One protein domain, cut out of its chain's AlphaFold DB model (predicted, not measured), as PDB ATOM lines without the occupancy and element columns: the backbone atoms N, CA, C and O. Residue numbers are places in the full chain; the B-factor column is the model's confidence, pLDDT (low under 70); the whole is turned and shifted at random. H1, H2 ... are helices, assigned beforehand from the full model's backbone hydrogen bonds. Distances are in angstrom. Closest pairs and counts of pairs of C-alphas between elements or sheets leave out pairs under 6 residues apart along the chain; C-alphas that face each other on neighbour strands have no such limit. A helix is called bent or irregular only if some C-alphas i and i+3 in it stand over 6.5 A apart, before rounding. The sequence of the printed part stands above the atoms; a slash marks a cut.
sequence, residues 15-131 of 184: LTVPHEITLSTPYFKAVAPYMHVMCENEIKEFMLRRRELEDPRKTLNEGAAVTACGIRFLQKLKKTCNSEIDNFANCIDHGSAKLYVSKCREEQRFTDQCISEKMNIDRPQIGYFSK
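This is residues 15 to 131 of the 184 residues of the protein "COX assembly mitochondrial protein" of Dracunculus medinensis (UniProt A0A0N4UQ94). Two helical hairpins make a corner: the hairpin of H2 and H3 is the long arm, that of H4 and H5 is set crosswise at its far end, and H1 fills the inside of the corner. H3 runs along the longest axis, while the last residues, 120 to 131, form a tail without a named element. The printed part has 117 residues, with five named helices in the order H1, H2, H3, H4, H5 and no named strand; the class is all helix. The whole is compact, with a radius of gyration of the C-alphas of 15.2 A and spans of 42 by 30 by 29 A.

After residues 15 to 24, H1 takes residues 25 to 38, beginning at C-alpha 25 at (-42.627, -33.787, 18.787). It is irregular, with C-alphas 30 and 33 lying 7.7 A apart. H2, residues 40 to 53, measures 19.9 A from first to last C-alpha. H3, residues 56 to 80, is the longest at 34.6 A and begins at C-alpha 56 at (-62.707, -29.891, 7.567). It is irregular, with C-alphas 58 and 61 lying 7.6 A apart, and has a kink of 36 degrees near residue 63. H4 spans residues 82 to 95. H5, residues 105 to 119, measures 20.1 A and ends at C-alpha 119 at (-31.768, -19.988, 4.560).

H3 is the hub, touching H1, H2 and H5. H2 and H3 form a hairpin at a shallow tilt of 16 degrees, opposite ways; their closest C-alphas, of Phe 46 and Glu 62, are 5.2 A apart. H1 touches H3 with residues 35 to 38 alone, about perpendicular at 81 degrees; the closest C-alphas, of Met 35 and Gly 70, are 6.3 A apart. H3 and H5 only just touch, with 3 pairs of C-alphas within 8 A, the closest being Thr 80 and Lys 118 at 6.8 A. H1 touches H4 with residues 26 to 31 alone, at a steep tilt of 50 degrees, opposite ways; the C-alphas of Tyr 27 and Ala 89 come closest, at 4.9 A. H4 and H5 form a second hairpin at a shallow tilt of 25 degrees, opposite ways, with the closest C-alphas, of Phe 88 and Glu 107, 4.9 A apart. H2 is apart from H4 and H5. Each O i to N i+4 pair is within hydrogen-bond range in H2, H4 and H5, against 8 of 10 in H1 and 18 of 21 in H3.

The two C-alphas farthest apart, of Leu 53 and Glu 106, are 42.6 A apart. The printed part has no cut and no long link; H4 to H5, with 9 residues between them, is short and the other links are tight. The mean pLDDT of the printed part is 94.4, and no printed residue is under 70.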
ATOM      1  N   LEU A  15     -57.859 -38.325   1.143       91.38
ATOM      2  CA  LEU A  15     -57.204 -38.183   2.442       91.38
ATOM      3  C   LEU A  15     -55.704 -38.486   2.365       91.38
ATOM      4  O   LEU A  15     -54.941 -37.983   3.191       91.38
ATOM      5  N   THR A  16     -55.266 -39.293   1.395       90.58
ATOM      6  CA  THR A  16     -53.851 -39.644   1.250       90.58
ATOM      7  C   THR A  16     -53.025 -38.497   0.673       90.58
ATOM      8  O   THR A  16     -53.121 -38.150  -0.502       90.58
ATOM      9  N   VAL A  17     -52.134 -37.938   1.495       90.37
ATOM     10  CA  VAL A  17     -51.097 -36.998   1.053       90.37
ATOM     11  C   VAL A  17     -49.865 -37.806   0.613       90.37
ATOM     12  O   VAL A  17     -49.479 -38.752   1.301       90.37
ATOM     13  N   PRO A  18     -49.192 -37.467  -0.509       88.18
ATOM     14  CA  PRO A  18     -48.067 -38.255  -1.028       88.18
ATOM     15  C   PRO A  18     -46.904 -38.399  -0.037       88.18
ATOM     16  O   PRO A  18     -46.200 -39.411  -0.035       88.18
ATOM     17  N   HIS A  19     -46.693 -37.387   0.805       89.89
ATOM     18  CA  HIS A  19     -45.707 -37.418   1.871       89.89
ATOM     19  C   HIS A  19     -46.294 -36.794   3.134       89.89
ATOM     20  O   HIS A  19     -46.846 -35.698   3.085       89.89
ATOM     21  N   GLU A  20     -46.112 -37.480   4.256       93.61
ATOM     22  CA  GLU A  20     -46.514 -37.018   5.582       93.61
ATOM     23  C   GLU A  20     -45.307 -36.513   6.377       93.61
ATOM     24  O   GLU A  20     -44.168 -36.950   6.173       93.61
ATOM     25  N   ILE A  21     -45.551 -35.604   7.323       93.71
ATOM     26  CA  ILE A  21     -44.511 -35.130   8.243       93.71
ATOM     27  C   ILE A  21     -44.360 -36.149   9.378       93.71
ATOM     28  O   ILE A  21     -45.087 -36.123  10.365       93.71
ATOM     29  N   THR A  22     -43.373 -37.034   9.255       92.48
ATOM     30  CA  THR A  22     -43.088 -38.115  10.217       92.48
ATOM     31  C   THR A  22     -42.079 -37.724  11.306       92.48
ATOM     32  O   THR A  22     -41.349 -38.566  11.827       92.48
ATOM     33  N   LEU A  23     -42.007 -36.438  11.659       92.36
ATOM     34  CA  LEU A  23     -41.111 -35.954  12.713       92.36
ATOM     35  C   LEU A  23     -41.694 -36.181  14.108       92.36
ATOM     36  O   LEU A  23     -42.894 -36.033  14.331       92.36
ATOM     37  N   SER A  24     -40.821 -36.462  15.075       94.51
ATOM     38  CA  SER A  24     -41.211 -36.511  16.479       94.51
ATOM     39  C   SER A  24     -41.467 -35.106  17.038       94.51
ATOM     40  O   SER A  24     -40.947 -34.095  16.553       94.51
ATOM     41  N   THR A  25     -42.259 -35.035  18.106       94.63
ATOM     42  CA  THR A  25     -42.627 -33.787  18.787       94.63
ATOM     43  C   THR A  25     -41.450 -32.856  19.128       94.63
ATOM     44  O   THR A  25     -41.592 -31.657  18.872       94.63
ATOM     45  N   PRO A  26     -40.301 -33.313  19.683       95.77
ATOM     46  CA  PRO A  26     -39.182 -32.414  19.988       95.77
ATOM     47  C   PRO A  26     -38.580 -31.775  18.730       95.77
ATOM     48  O   PRO A  26     -38.358 -30.563  18.717       95.77
ATOM     49  N   TYR A  27     -38.417 -32.547  17.650       95.72
ATOM     50  CA  TYR A  27     -37.945 -32.036  16.359       95.72
ATOM     51  C   TYR A  27     -38.929 -31.027  15.774       95.72
ATOM     52  O   TYR A  27     -38.543 -29.940  15.348       95.72
ATOM     53  N   PHE A  28     -40.222 -31.339  15.809       95.64
ATOM     54  CA  PHE A  28     -41.230 -30.422  15.297       95.64
ATOM     55  C   PHE A  28     -41.265 -29.112  16.098       95.64
ATOM     56  O   PHE A  28     -41.344 -28.030  15.522       95.64
ATOM     57  N   LYS A  29     -41.110 -29.182  17.426       94.59
ATOM     58  CA  LYS A  29     -41.068 -28.002  18.300       94.59
ATOM     59  C   LYS A  29     -39.833 -27.130  18.068       94.59
ATOM     60  O   LYS A  29     -39.951 -25.907  18.142       94.59
ATOM     61  N   ALA A  30     -38.685 -27.743  17.782       95.37
ATOM     62  CA  ALA A  30     -37.460 -27.036  17.417       95.37
ATOM     63  C   ALA A  30     -37.647 -26.213  16.134       95.37
ATOM     64  O   ALA A  30     -37.208 -25.070  16.050       95.37
ATOM     65  N   VAL A  31     -38.345 -26.785  15.153       94.86
ATOM     66  CA  VAL A  31     -38.394 -26.270  13.782       94.86
ATOM     67  C   VAL A  31     -39.626 -25.386  13.505       94.86
ATOM     68  O   VAL A  31     -39.605 -24.550  12.597       94.86
ATOM     69  N   ALA A  32     -40.688 -25.514  14.309       94.53
ATOM     70  CA  ALA A  32     -41.983 -24.864  14.092       94.53
ATOM     71  C   ALA A  32     -41.933 -23.345  13.816       94.53
ATOM     72  O   ALA A  32     -42.616 -22.912  12.884       94.53
ATOM     73  N   PRO A  33     -41.151 -22.515  14.544       94.71
ATOM     74  CA  PRO A  33     -41.145 -21.074  14.296       94.71
ATOM     75  C   PRO A  33     -40.657 -20.705  12.893       94.71
ATOM     76  O   PRO A  33     -41.224 -19.817  12.268       94.71
ATOM     77  N   TYR A  34     -39.638 -21.402  12.392       95.53
ATOM     78  CA  TYR A  34     -39.054 -21.142  11.074       95.53
ATOM     79  C   TYR A  34     -39.928 -21.706   9.956       95.53
ATOM     80  O   TYR A  34     -40.101 -21.066   8.922       95.53
ATOM     81  N   MET A  35     -40.525 -22.881  10.189       95.86
ATOM     82  CA  MET A  35     -41.462 -23.481   9.241       95.86
ATOM     83  C   MET A  35     -42.670 -22.573   9.016       95.86
ATOM     84  O   MET A  35     -43.118 -22.432   7.884       95.86
ATOM     85  N   HIS A  36     -43.166 -21.922  10.073       95.37
ATOM     86  CA  HIS A  36     -44.264 -20.974   9.938       95.37
ATOM     87  C   HIS A  36     -43.901 -19.778   9.061       95.37
ATOM     88  O   HIS A  36     -44.688 -19.441   8.191       95.37
ATOM     89  N   VAL A  37     -42.734 -19.156   9.271       94.95
ATOM     90  CA  VAL A  37     -42.307 -17.996   8.464       94.95
ATOM     91  C   VAL A  37     -42.192 -18.368   6.991       94.95
ATOM     92  O   VAL A  37     -42.580 -17.596   6.124       94.95
ATOM     93  N   MET A  38     -41.675 -19.563   6.704       95.33
ATOM     94  CA  MET A  38     -41.535 -20.027   5.328       95.33
ATOM     95  C   MET A  38     -42.899 -20.322   4.681       95.33
ATOM     96  O   MET A  38     -43.141 -19.886   3.560       95.33
ATOM     97  N   CYS A  39     -43.790 -21.012   5.399       96.34
ATOM     98  CA  CYS A  39     -45.092 -21.473   4.901       96.34
ATOM     99  C   CYS A  39     -46.260 -20.566   5.317       96.34
ATOM    100  O   CYS A  39     -47.383 -21.027   5.541       96.34
ATOM    101  N   GLU A  40     -45.992 -19.280   5.524       95.00
ATOM    102  CA  GLU A  40     -46.939 -18.382   6.174       95.00
ATOM    103  C   GLU A  40     -48.219 -18.198   5.346       95.00
ATOM    104  O   GLU A  40     -49.323 -18.206   5.896       95.00
ATOM    105  N   ASN A  41     -48.078 -18.084   4.026       94.40
ATOM    106  CA  ASN A  41     -49.197 -17.859   3.113       94.40
ATOM    107  C   ASN A  41     -50.126 -19.078   3.049       94.40
ATOM    108  O   ASN A  41     -51.344 -18.927   3.153       94.40
ATOM    109  N   GLU A  42     -49.568 -20.286   2.930       95.68
ATOM    110  CA  GLU A  42     -50.347 -21.525   2.889       95.68
ATOM    111  C   GLU A  42     -51.066 -21.769   4.220       95.68
ATOM    112  O   GLU A  42     -52.241 -22.138   4.240       95.68
ATOM    113  N   ILE A  43     -50.383 -21.518   5.343       96.12
ATOM    114  CA  ILE A  43     -50.968 -21.680   6.679       96.12
ATOM    115  C   ILE A  43     -52.111 -20.684   6.889       96.12
ATOM    116  O   ILE A  43     -53.156 -21.063   7.422       96.12
ATOM    117  N   LYS A  44     -51.937 -19.419   6.487       95.49
ATOM    118  CA  LYS A  44     -52.988 -18.400   6.615       95.49
ATOM    119  C   LYS A  44     -54.214 -18.742   5.783       95.49
ATOM    120  O   LYS A  44     -55.317 -18.670   6.321       95.49
ATOM    121  N   GLU A  45     -54.024 -19.173   4.536       95.36
ATOM    122  CA  GLU A  45     -55.126 -19.625   3.683       95.36
ATOM    123  C   GLU A  45     -55.869 -20.787   4.351       95.36
ATOM    124  O   GLU A  45     -57.068 -20.690   4.606       95.36
ATOM    125  N   PHE A  46     -55.162 -21.849   4.747       96.19
ATOM    126  CA  PHE A  46     -55.779 -23.006   5.398       96.19
ATOM    127  C   PHE A  46     -56.573 -22.624   6.658       96.19
ATOM    128  O   PHE A  46     -57.725 -23.035   6.826       96.19
ATOM    129  N   MET A  47     -55.984 -21.811   7.539       95.27
ATOM    130  CA  MET A  47     -56.615 -21.427   8.802       95.27
ATOM    131  C   MET A  47     -57.814 -20.497   8.599       95.27
ATOM    132  O   MET A  47     -58.814 -20.645   9.309       95.27
ATOM    133  N   LEU A  48     -57.745 -19.572   7.636       94.36
ATOM    134  CA  LEU A  48     -58.864 -18.699   7.288       94.36
ATOM    135  C   LEU A  48     -60.043 -19.531   6.781       94.36
ATOM    136  O   LEU A  48     -61.139 -19.452   7.331       94.36
ATOM    137  N   ARG A  49     -59.799 -20.414   5.812       93.46
ATOM    138  CA  ARG A  49     -60.849 -21.254   5.230       93.46
ATOM    139  C   ARG A  49     -61.467 -22.223   6.211       93.46
ATOM    140  O   ARG A  49     -62.681 -22.397   6.215       93.46
ATOM    141  N   ARG A  50     -60.645 -22.845   7.055       94.12
ATOM    142  CA  ARG A  50     -61.127 -23.760   8.092       94.12
ATOM    143  C   ARG A  50     -62.070 -23.050   9.055       94.12
ATOM    144  O   ARG A  50     -63.039 -23.653   9.507       94.12
ATOM    145  N   ARG A  51     -61.788 -21.781   9.356       92.72
ATOM    146  CA  ARG A  51     -62.637 -20.950  10.205       92.72
ATOM    147  C   ARG A  51     -63.915 -20.506   9.497       92.72
ATOM    148  O   ARG A  51     -64.952 -20.487  10.136       92.72
ATOM    149  N   GLU A  52     -63.841 -20.132   8.224       92.35
ATOM    150  CA  GLU A  52     -65.001 -19.629   7.479       92.35
ATOM    151  C   GLU A  52     -65.976 -20.740   7.065       92.35
ATOM    152  O   GLU A  52     -67.185 -20.551   7.138       92.35
ATOM    153  N   LEU A  53     -65.466 -21.895   6.630       90.48
ATOM    154  CA  LEU A  53     -66.294 -23.000   6.134       90.48
ATOM    155  C   LEU A  53     -66.834 -23.902   7.247       90.48
ATOM    156  O   LEU A  53     -67.793 -24.629   7.001       90.48
ATOM    157  N   GLU A  54     -66.181 -23.909   8.415       89.15
ATOM    158  CA  GLU A  54     -66.483 -24.763   9.579       89.15
ATOM    159  C   GLU A  54     -66.598 -26.275   9.269       89.15
ATOM    160  O   GLU A  54     -67.087 -27.060  10.080       89.15
ATOM    161  N   ASP A  55     -66.094 -26.711   8.110       89.58
ATOM    162  CA  ASP A  55     -66.125 -28.095   7.640       89.58
ATOM    163  C   ASP A  55     -64.717 -28.522   7.195       89.58
ATOM    164  O   ASP A  55     -64.197 -27.987   6.210       89.58
ATOM    165  N   PRO A  56     -64.073 -29.485   7.886       91.60
ATOM    166  CA  PRO A  56     -62.707 -29.891   7.567       91.60
ATOM    167  C   PRO A  56     -62.579 -30.524   6.175       91.60
ATOM    168  O   PRO A  56     -61.519 -30.399   5.558       91.60
ATOM    169  N   ARG A  57     -63.644 -31.149   5.650       91.24
ATOM    170  CA  ARG A  57     -63.625 -31.853   4.354       91.24
ATOM    171  C   ARG A  57     -63.358 -30.906   3.188       91.24
ATOM    172  O   ARG A  57     -62.684 -31.262   2.233       91.24
ATOM    173  N   LYS A  58     -63.844 -29.670   3.291       91.13
ATOM    174  CA  LYS A  58     -63.665 -28.648   2.253       91.13
ATOM    175  C   LYS A  58     -62.273 -28.015   2.261       91.13
ATOM    176  O   LYS A  58     -61.964 -27.261   1.353       91.13
ATOM    177  N   THR A  59     -61.469 -28.300   3.288       93.94
ATOM    178  CA  THR A  59     -60.132 -27.715   3.487       93.94
ATOM    179  C   THR A  59     -58.991 -28.708   3.275       93.94
ATOM    180  O   THR A  59     -57.855 -28.433   3.658       93.94
ATOM    181  N   LEU A  60     -59.280 -29.889   2.715       94.65
ATOM    182  CA  LEU A  60     -58.284 -30.947   2.518       94.65
ATOM    183  C   LEU A  60     -57.186 -30.518   1.537       94.65
ATOM    184  O   LEU A  60     -56.011 -30.745   1.807       94.65
ATOM    185  N   ASN A  61     -57.550 -29.820   0.459       92.88
ATOM    186  CA  ASN A  61     -56.596 -29.337  -0.544       92.88
ATOM    187  C   ASN A  61     -55.613 -28.317   0.048       92.88
ATOM    188  O   ASN A  61     -54.403 -28.407  -0.165       92.88
ATOM    189  N   GLU A  62     -56.119 -27.361   0.826       94.32
ATOM    190  CA  GLU A  62     -55.296 -26.375   1.521       94.32
ATOM    191  C   GLU A  62     -54.442 -27.035   2.611       94.32
ATOM    192  O   GLU A  62     -53.275 -26.683   2.776       94.32
ATOM    193  N   GLY A  63     -54.983 -28.039   3.309       95.18
ATOM    194  CA  GLY A  63     -54.231 -28.845   4.269       95.18
ATOM    195  C   GLY A  63     -53.055 -29.572   3.614       95.18
ATOM    196  O   GLY A  63     -51.932 -29.482   4.109       95.18
ATOM    197  N   ALA A  64     -53.291 -30.207   2.463       95.21
ATOM    198  CA  ALA A  64     -52.266 -30.874   1.663       95.21
ATOM    199  C   ALA A  64     -51.190 -29.894   1.158       95.21
ATOM    200  O   ALA A  64     -50.004 -30.230   1.107       95.21
ATOM    201  N   ALA A  65     -51.574 -28.658   0.819       94.90
ATOM    202  CA  ALA A  65     -50.626 -27.611   0.445       94.90
ATOM    203  C   ALA A  65     -49.712 -27.211   1.621       94.90
ATOM    204  O   ALA A  65     -48.501 -27.061   1.435       94.90
ATOM    205  N   VAL A  66     -50.260 -27.107   2.839       96.45
ATOM    206  CA  VAL A  66     -49.481 -26.817   4.054       96.45
ATOM    207  C   VAL A  66     -48.489 -27.940   4.360       96.45
ATOM    208  O   VAL A  66     -47.312 -27.657   4.606       96.45
ATOM    209  N   THR A  67     -48.909 -29.209   4.308       96.29
ATOM    210  CA  THR A  67     -47.991 -30.348   4.499       96.29
ATOM    211  C   THR A  67     -46.921 -30.391   3.415       96.29
ATOM    212  O   THR A  67     -45.742 -30.553   3.737       96.29
ATOM    213  N   ALA A  68     -47.275 -30.150   2.152       96.16
ATOM    214  CA  ALA A  68     -46.303 -30.075   1.064       96.16
ATOM    215  C   ALA A  68     -45.262 -28.962   1.285       96.16
ATOM    216  O   ALA A  68     -44.065 -29.194   1.080       96.16
ATOM    217  N   CYS A  69     -45.681 -27.775   1.739       96.87
ATOM    218  CA  CYS A  69     -44.758 -26.692   2.081       96.87
ATOM    219  C   CYS A  69     -43.838 -27.077   3.249       96.87
ATOM    220  O   CYS A  69     -42.611 -26.958   3.140       96.87
ATOM    221  N   GLY A  70     -44.406 -27.632   4.324       96.16
ATOM    222  CA  GLY A  70     -43.645 -28.101   5.481       96.16
ATOM    223  C   GLY A  70     -42.582 -29.130   5.096       96.16
ATOM    224  O   GLY A  70     -41.434 -29.031   5.517       96.16
ATOM    225  N   ILE A  71     -42.901 -30.071   4.209       96.30
ATOM    226  CA  ILE A  71     -41.950 -31.099   3.768       96.30
ATOM    227  C   ILE A  71     -40.822 -30.503   2.929       96.30
ATOM    228  O   ILE A  71     -39.659 -30.839   3.155       96.30
ATOM    229  N   ARG A  72     -41.123 -29.576   2.010       95.60
ATOM    230  CA  ARG A  72     -40.085 -28.852   1.251       95.60
ATOM    231  C   ARG A  72     -39.141 -28.103   2.190       95.60
ATOM    232  O   ARG A  72     -37.925 -28.141   1.989       95.60
ATOM    233  N   PHE A  73     -39.685 -27.469   3.229       95.55
ATOM    234  CA  PHE A  73     -38.890 -26.802   4.255       95.55
ATOM    235  C   PHE A  73     -37.978 -27.785   4.994       95.55
ATOM    236  O   PHE A  73     -36.765 -27.588   5.034       95.55
ATOM    237  N   LEU A  74     -38.542 -28.874   5.516       95.63
ATOM    238  CA  LEU A  74     -37.809 -29.887   6.275       95.63
ATOM    239  C   LEU A  74     -36.715 -30.559   5.441       95.63
ATOM    240  O   LEU A  74     -35.613 -30.787   5.935       95.63
ATOM    241  N   GLN A  75     -36.971 -30.822   4.158       94.96
ATOM    242  CA  GLN A  75     -35.965 -31.350   3.235       94.96
ATOM    243  C   GLN A  75     -34.808 -30.370   3.013       94.96
ATOM    244  O   GLN A  75     -33.655 -30.798   2.939       94.96
ATOM    245  N   LYS A  76     -35.093 -29.067   2.896       95.38
ATOM    246  CA  LYS A  76     -34.057 -28.033   2.760       95.38
ATOM    247  C   LYS A  76     -33.234 -27.926   4.041       95.38
ATOM    248  O   LYS A  76     -32.011 -28.003   3.992       95.38
ATOM    249  N   LEU A  77     -33.917 -27.857   5.175       95.03
ATOM    250  CA  LEU A  77     -33.342 -27.746   6.508       95.03
ATOM    251  C   LEU A  77     -32.451 -28.947   6.866       95.03
ATOM    252  O   LEU A  77     -31.336 -28.754   7.349       95.03
ATOM    253  N   LYS A  78     -32.869 -30.168   6.513       94.62
ATOM    254  CA  LYS A  78     -32.055 -31.388   6.644       94.62
ATOM    255  C   LYS A  78     -30.775 -31.347   5.801       94.62
ATOM    256  O   LYS A  78     -29.773 -31.942   6.176       94.62
ATOM    257  N   LYS A  79     -30.773 -30.668   4.651       95.75
ATOM    258  CA  LYS A  79     -29.568 -30.547   3.810       95.75
ATOM    259  C   LYS A  79     -28.593 -29.489   4.326       95.75
ATOM    260  O   LYS A  79     -27.406 -29.591   4.042       95.75
ATOM    261  N   THR A  80     -29.076 -28.475   5.046       95.32
ATOM    262  CA  THR A  80     -28.268 -27.303   5.416       95.32
ATOM    263  C   THR A  80     -27.822 -27.277   6.877       95.32
ATOM    264  O   THR A  80     -26.674 -26.913   7.127       95.32
ATOM    265  N   CYS A  81     -28.705 -27.618   7.824       95.43
ATOM    266  CA  CYS A  81     -28.535 -27.382   9.270       95.43
ATOM    267  C   CYS A  81     -28.920 -28.605  10.125       95.43
ATOM    268  O   CYS A  81     -29.499 -28.457  11.200       95.43
ATOM    269  N   ASN A  82     -28.676 -29.824   9.631       95.46
ATOM    270  CA  ASN A  82     -29.120 -31.036  10.326       95.46
ATOM    271  C   ASN A  82     -28.475 -31.191  11.709       95.46
ATOM    272  O   ASN A  82     -29.166 -31.463  12.679       95.46
ATOM    273  N   SER A  83     -27.163 -30.968  11.808       95.93
ATOM    274  CA  SER A  83     -26.400 -31.143  13.050       95.93
ATOM    275  C   SER A  83     -26.883 -30.252  14.193       95.93
ATOM    276  O   SER A  83     -27.016 -30.694  15.330       95.93
ATOM    277  N   GLU A  84     -27.145 -28.986  13.893       95.93
ATOM    278  CA  GLU A  84     -27.567 -27.975  14.853       95.93
ATOM    279  C   GLU A  84     -28.968 -28.301  15.380       95.93
ATOM    280  O   GLU A  84     -29.232 -28.195  16.579       95.93
ATOM    281  N   ILE A  85     -29.837 -28.779  14.491       95.81
ATOM    282  CA  ILE A  85     -31.217 -29.131  14.814       95.81
ATOM    283  C   ILE A  85     -31.295 -30.444  15.574       95.81
ATOM    284  O   ILE A  85     -32.075 -30.518  16.520       95.81
ATOM    285  N   ASP A  86     -30.474 -31.434  15.231       96.46
ATOM    286  CA  ASP A  86     -30.372 -32.680  15.991       96.46
ATOM    287  C   ASP A  86     -29.961 -32.374  17.440       96.46
ATOM    288  O   ASP A  86     -30.617 -32.820  18.381       96.46
ATOM    289  N   ASN A  87     -28.946 -31.525  17.642       96.30
ATOM    290  CA  ASN A  87     -28.516 -31.108  18.981       96.30
ATOM    291  C   ASN A  87     -29.630 -30.373  19.742       96.30
ATOM    292  O   ASN A  87     -29.895 -30.670  20.910       96.30
ATOM    293  N   PHE A  88     -30.317 -29.441  19.080       96.72
ATOM    294  CA  PHE A  88     -31.394 -28.677  19.701       96.72
ATOM    295  C   PHE A  88     -32.612 -29.546  20.043       96.72
ATOM    296  O   PHE A  88     -33.154 -29.448  21.147       96.72
ATOM    297  N   ALA A  89     -33.017 -30.435  19.137       96.29
ATOM    298  CA  ALA A  89     -34.117 -31.365  19.354       96.29
ATOM    299  C   ALA A  89     -33.795 -32.363  20.475       96.29
ATOM    300  O   ALA A  89     -34.640 -32.580  21.344       96.29
ATOM    301  N   ASN A  90     -32.569 -32.894  20.517       96.36
ATOM    302  CA  ASN A  90     -32.118 -33.786  21.586       96.36
ATOM    303  C   ASN A  90     -32.122 -33.078  22.949       96.36
ATOM    304  O   ASN A  90     -32.587 -33.650  23.937       96.36
ATOM    305  N   CYS A  91     -31.688 -31.814  23.019       97.03
ATOM    306  CA  CYS A  91     -31.806 -31.044  24.258       97.03
ATOM    307  C   CYS A  91     -33.274 -30.868  24.678       97.03
ATOM    308  O   CYS A  91     -33.602 -31.028  25.856       97.03
ATOM    309  N   ILE A  92     -34.184 -30.563  23.743       96.43
ATOM    310  CA  ILE A  92     -35.615 -30.407  24.056       96.43
ATOM    311  C   ILE A  92     -36.200 -31.712  24.604       96.43
ATOM    312  O   ILE A  92     -36.974 -31.663  25.565       96.43
ATOM    313  N   ASP A  93     -35.825 -32.846  24.011       95.99
ATOM    314  CA  ASP A  93     -36.296 -34.174  24.402       95.99
ATOM    315  C   ASP A  93     -35.816 -34.558  25.811       95.99
ATOM    316  O   ASP A  93     -36.608 -34.944  26.672       95.99
ATOM    317  N   HIS A  94     -34.531 -34.338  26.106       94.77
ATOM    318  CA  HIS A  94     -33.938 -34.697  27.398       94.77
ATOM    319  C   HIS A  94     -34.099 -33.631  28.495       94.77
ATOM    320  O   HIS A  94     -33.983 -33.935  29.684       94.77
ATOM    321  N   GLY A  95     -34.383 -32.374  28.147       89.77
ATOM    322  CA  GLY A  95     -34.346 -31.254  29.092       89.77
ATOM    323  C   GLY A  95     -35.518 -31.214  30.079       89.77
ATOM    324  O   GLY A  95     -35.395 -30.701  31.202       89.77
ATOM    325  N   SER A  96     -36.697 -31.709  29.692       91.97
ATOM    326  CA  SER A  96     -37.849 -31.821  30.596       91.97
ATOM    327  C   SER A  96     -38.947 -32.711  30.026       91.97
ATOM    328  O   SER A  96     -39.213 -32.655  28.833       91.97
ATOM    329  N   ALA A  97     -39.721 -33.358  30.900       91.81
ATOM    330  CA  ALA A  97     -40.916 -34.113  30.507       91.81
ATOM    331  C   ALA A  97     -41.977 -33.281  29.746       91.81
ATOM    332  O   ALA A  97     -42.821 -33.833  29.053       91.81
ATOM    333  N   LYS A  98     -41.951 -31.945  29.870       92.19
ATOM    334  CA  LYS A  98     -42.858 -31.020  29.163       92.19
ATOM    335  C   LYS A  98     -42.247 -30.420  27.884       92.19
ATOM    336  O   LYS A  98     -42.849 -29.530  27.276       92.19
ATOM    337  N   LEU A  99     -41.055 -30.871  27.483       93.99
ATOM    338  CA  LEU A  99     -40.340 -30.431  26.279       93.99
ATOM    339  C   LEU A  99     -40.135 -28.903  26.223       93.99
ATOM    340  O   LEU A  99     -40.388 -28.260  25.201       93.99
ATOM    341  N   TYR A 100     -39.788 -28.257  27.338       93.04
ATOM    342  CA  TYR A 100     -39.613 -26.804  27.380       93.04
ATOM    343  C   TYR A 100     -38.371 -26.339  26.613       93.04
ATOM    344  O   TYR A 100     -37.243 -26.583  27.022       93.04
ATOM    345  N   VAL A 101     -38.600 -25.536  25.572       92.68
ATOM    346  CA  VAL A 101     -37.541 -24.917  24.753       92.68
ATOM    347  C   VAL A 101     -36.700 -23.909  25.550       92.68
ATOM    348  O   VAL A 101     -35.559 -23.631  25.207       92.68
ATOM    349  N   SER A 102     -37.234 -23.361  26.648       92.18
ATOM    350  CA  SER A 102     -36.530 -22.377  27.480       92.18
ATOM    351  C   SER A 102     -35.256 -22.904  28.139       92.18
ATOM    352  O   SER A 102     -34.431 -22.089  28.536       92.18
ATOM    353  N   LYS A 103     -35.091 -24.226  28.256       92.23
ATOM    354  CA  LYS A 103     -33.885 -24.844  28.822       92.23
ATOM    355  C   LYS A 103     -32.741 -24.995  27.815       92.23
ATOM    356  O   LYS A 103     -31.608 -25.128  28.244       92.23
ATOM    357  N   CYS A 104     -33.037 -24.920  26.518       95.67
ATOM    358  CA  CYS A 104     -32.110 -25.225  25.426       95.67
ATOM    359  C   CYS A 104     -31.766 -23.973  24.607       95.67
ATOM    360  O   CYS A 104     -31.837 -23.965  23.380       95.67
ATOM    361  N   ARG A 105     -31.520 -22.842  25.287       94.64
ATOM    362  CA  ARG A 105     -31.257 -21.555  24.611       94.64
ATOM    363  C   ARG A 105     -29.884 -21.505  23.953       94.64
ATOM    364  O   ARG A 105     -29.711 -20.739  23.010       94.64
ATOM    365  N   GLU A 106     -28.940 -22.294  24.446       95.42
ATOM    366  CA  GLU A 106     -27.600 -22.384  23.877       95.42
ATOM    367  C   GLU A 106     -27.646 -23.068  22.506       95.42
ATOM    368  O   GLU A 106     -27.238 -22.478  21.507       95.42
ATOM    369  N   GLU A 107     -28.264 -24.243  22.421       95.84
ATOM    370  CA  GLU A 107     -28.455 -24.989  21.176       95.84
ATOM    371  C   GLU A 107     -29.365 -24.232  20.204       95.84
ATOM    372  O   GLU A 107     -29.128 -24.211  18.991       95.84
ATOM    373  N   GLN A 108     -30.376 -23.537  20.737       95.61
ATOM    374  CA  GLN A 108     -31.221 -22.669  19.930       95.61
ATOM    375  C   GLN A 108     -30.406 -21.556  19.256       95.61
ATOM    376  O   GLN A 108     -30.647 -21.275  18.088       95.61
ATOM    377  N   ARG A 109     -29.433 -20.942  19.945       95.89
ATOM    378  CA  ARG A 109     -28.605 -19.867  19.372       95.89
ATOM    379  C   ARG A 109     -27.855 -20.336  18.126       95.89
ATOM    380  O   ARG A 109     -27.834 -19.619  17.129       95.89
ATOM    381  N   PHE A 110     -27.266 -21.530  18.170       96.13
ATOM    382  CA  PHE A 110     -26.562 -22.105  17.020       96.13
ATOM    383  C   PHE A 110     -27.522 -22.456  15.877       96.13
ATOM    384  O   PHE A 110     -27.212 -22.224  14.710       96.13
ATOM    385  N   THR A 111     -28.716 -22.945  16.215       95.89
ATOM    386  CA  THR A 111     -29.766 -23.235  15.228       95.89
ATOM    387  C   THR A 111     -30.260 -21.959  14.539       95.89
ATOM    388  O   THR A 111     -30.321 -21.908  13.310       95.89
ATOM    389  N   ASP A 112     -30.554 -20.912  15.316       96.20
ATOM    390  CA  ASP A 112     -30.948 -19.582  14.836       96.20
ATOM    391  C   ASP A 112     -29.889 -19.012  13.875       96.20
ATOM    392  O   ASP A 112     -30.221 -18.521  12.793       96.20
ATOM    393  N   GLN A 113     -28.607 -19.134  14.232       96.25
ATOM    394  CA  GLN A 113     -27.503 -18.681  13.390       96.25
ATOM    395  C   GLN A 113     -27.417 -19.467  12.071       96.25
ATOM    396  O   GLN A 113     -27.349 -18.868  11.002       96.25
ATOM    397  N   CYS A 114     -27.498 -20.799  12.109       96.89
ATOM    398  CA  CYS A 114     -27.429 -21.604  10.887       96.89
ATOM    399  C   CYS A 114     -28.588 -21.305   9.921       96.89
ATOM    400  O   CYS A 114     -28.390 -21.213   8.707       96.89
ATOM    401  N   ILE A 115     -29.805 -21.156  10.451       96.22
ATOM    402  CA  ILE A 115     -31.006 -20.918   9.643       96.22
ATOM    403  C   ILE A 115     -30.996 -19.511   9.034       96.22
ATOM    404  O   ILE A 115     -31.308 -19.369   7.847       96.22
ATOM    405  N   SER A 116     -30.592 -18.496   9.800       95.52
ATOM    406  CA  SER A 116     -30.451 -17.131   9.280       95.52
ATOM    407  C   SER A 116     -29.372 -17.055   8.195       95.52
ATOM    408  O   SER A 116     -29.659 -16.580   7.101       95.52
ATOM    409  N   GLU A 117     -28.184 -17.626   8.422       96.04
ATOM    410  CA  GLU A 117     -27.070 -17.573   7.463       96.04
ATOM    411  C   GLU A 117     -27.318 -18.389   6.181       96.04
ATOM    412  O   GLU A 117     -27.001 -17.932   5.083       96.04
ATOM    413  N   LYS A 118     -27.867 -19.610   6.285       95.06
ATOM    414  CA  LYS A 118     -28.001 -20.523   5.129       95.06
ATOM    415  C   LYS A 118     -29.353 -20.442   4.424       95.06
ATOM    416  O   LYS A 118     -29.452 -20.824   3.256       95.06
ATOM    417  N   MET A 119     -30.411 -20.026   5.119       92.82
ATOM    418  CA  MET A 119     -31.768 -19.988   4.560       92.82
ATOM    419  C   MET A 119     -32.381 -18.590   4.505       92.82
ATOM    420  O   MET A 119     -33.434 -18.468   3.881       92.82
ATOM    421  N   ASN A 120     -31.730 -17.562   5.064       93.33
ATOM    422  CA  ASN A 120     -32.250 -16.193   5.153       93.33
ATOM    423  C   ASN A 120     -33.630 -16.132   5.828       93.33
ATOM    424  O   ASN A 120     -34.509 -15.384   5.401       93.33
ATOM    425  N   ILE A 121     -33.846 -16.970   6.846       94.02
ATOM    426  CA  ILE A 121     -35.079 -16.981   7.634       94.02
ATOM    427  C   ILE A 121     -34.722 -16.558   9.051       94.02
ATOM    428  O   ILE A 121     -34.054 -17.293   9.775       94.02
ATOM    429  N   ASP A 122     -35.211 -15.394   9.456       93.41
ATOM    430  CA  ASP A 122     -35.049 -14.928  10.824       93.41
ATOM    431  C   ASP A 122     -36.158 -15.472  11.721       93.41
ATOM    432  O   ASP A 122     -37.322 -15.613  11.330       93.41
ATOM    433  N   ARG A 123     -35.799 -15.765  12.970       93.00
ATOM    434  CA  ARG A 123     -36.773 -16.197  13.966       93.00
ATOM    435  C   ARG A 123     -37.748 -15.050  14.273       93.00
ATOM    436  O   ARG A 123     -37.299 -13.950  14.605       93.00
ATOM    437  N   PRO A 124     -39.073 -15.297  14.267       93.90
ATOM    438  CA  PRO A 124     -40.040 -14.267  14.612       93.90
ATOM    439  C   PRO A 124     -39.824 -13.723  16.022       93.90
ATOM    440  O   PRO A 124     -39.524 -14.460  16.968       93.90
ATOM    441  N   GLN A 125     -40.064 -12.421  16.167       92.86
ATOM    442  CA  GLN A 125     -40.044 -11.744  17.457       92.86
ATOM    443  C   GLN A 125     -41.109 -12.310  18.406       92.86
ATOM    444  O   GLN A 125     -42.149 -12.840  17.994       92.86
ATOM    445  N   ILE A 126     -40.870 -12.158  19.709       92.25
ATOM    446  CA  ILE A 126     -41.847 -12.544  20.729       92.25
ATOM    447  C   ILE A 126     -43.153 -11.776  20.479       92.25
ATOM    448  O   ILE A 126     -43.155 -10.564  20.276       92.25
ATOM    449  N   GLY A 127     -44.271 -12.502  20.466       93.43
ATOM    450  CA  GLY A 127     -45.597 -11.945  20.201       93.43
ATOM    451  C   GLY A 127     -46.012 -11.920  18.725       93.43
ATOM    452  O   GLY A 127     -47.153 -11.566  18.439       93.43
ATOM    453  N   TYR A 128     -45.153 -12.336  17.787       94.28
ATOM    454  CA  TYR A 128     -45.526 -12.460  16.370       94.28
ATOM    455  C   TYR A 128     -46.774 -13.332  16.168       94.28
ATOM    456  O   TYR A 128     -47.744 -12.922  15.539       94.28
ATOM    457  N   PHE A 129     -46.779 -14.510  16.791       93.05
ATOM    458  CA  PHE A 129     -47.867 -15.484  16.683       93.05
ATOM    459  C   PHE A 129     -49.159 -15.069  17.395       93.05
ATOM    460  O   PHE A 129     -50.213 -15.623  17.110       93.05
ATOM    461  N   SER A 130     -49.096 -14.116  18.328       93.83
ATOM    462  CA  SER A 130     -50.285 -13.591  19.013       93.83
ATOM    463  C   SER A 130     -50.937 -12.422  18.278       93.83
ATOM    464  O   SER A 130     -52.032 -12.007  18.651       93.83
ATOM    465  N   LYS A 131     -50.268 -11.853  17.269       93.27
ATOM    466  CA  LYS A 131     -50.840 -10.775  16.462       93.27
ATOM    467  C   LYS A 131     -51.843 -11.345  15.467       93.27
ATOM    468  O   LYS A 131     -51.683 -12.458  14.972       93.27
TER     469      LYS A 131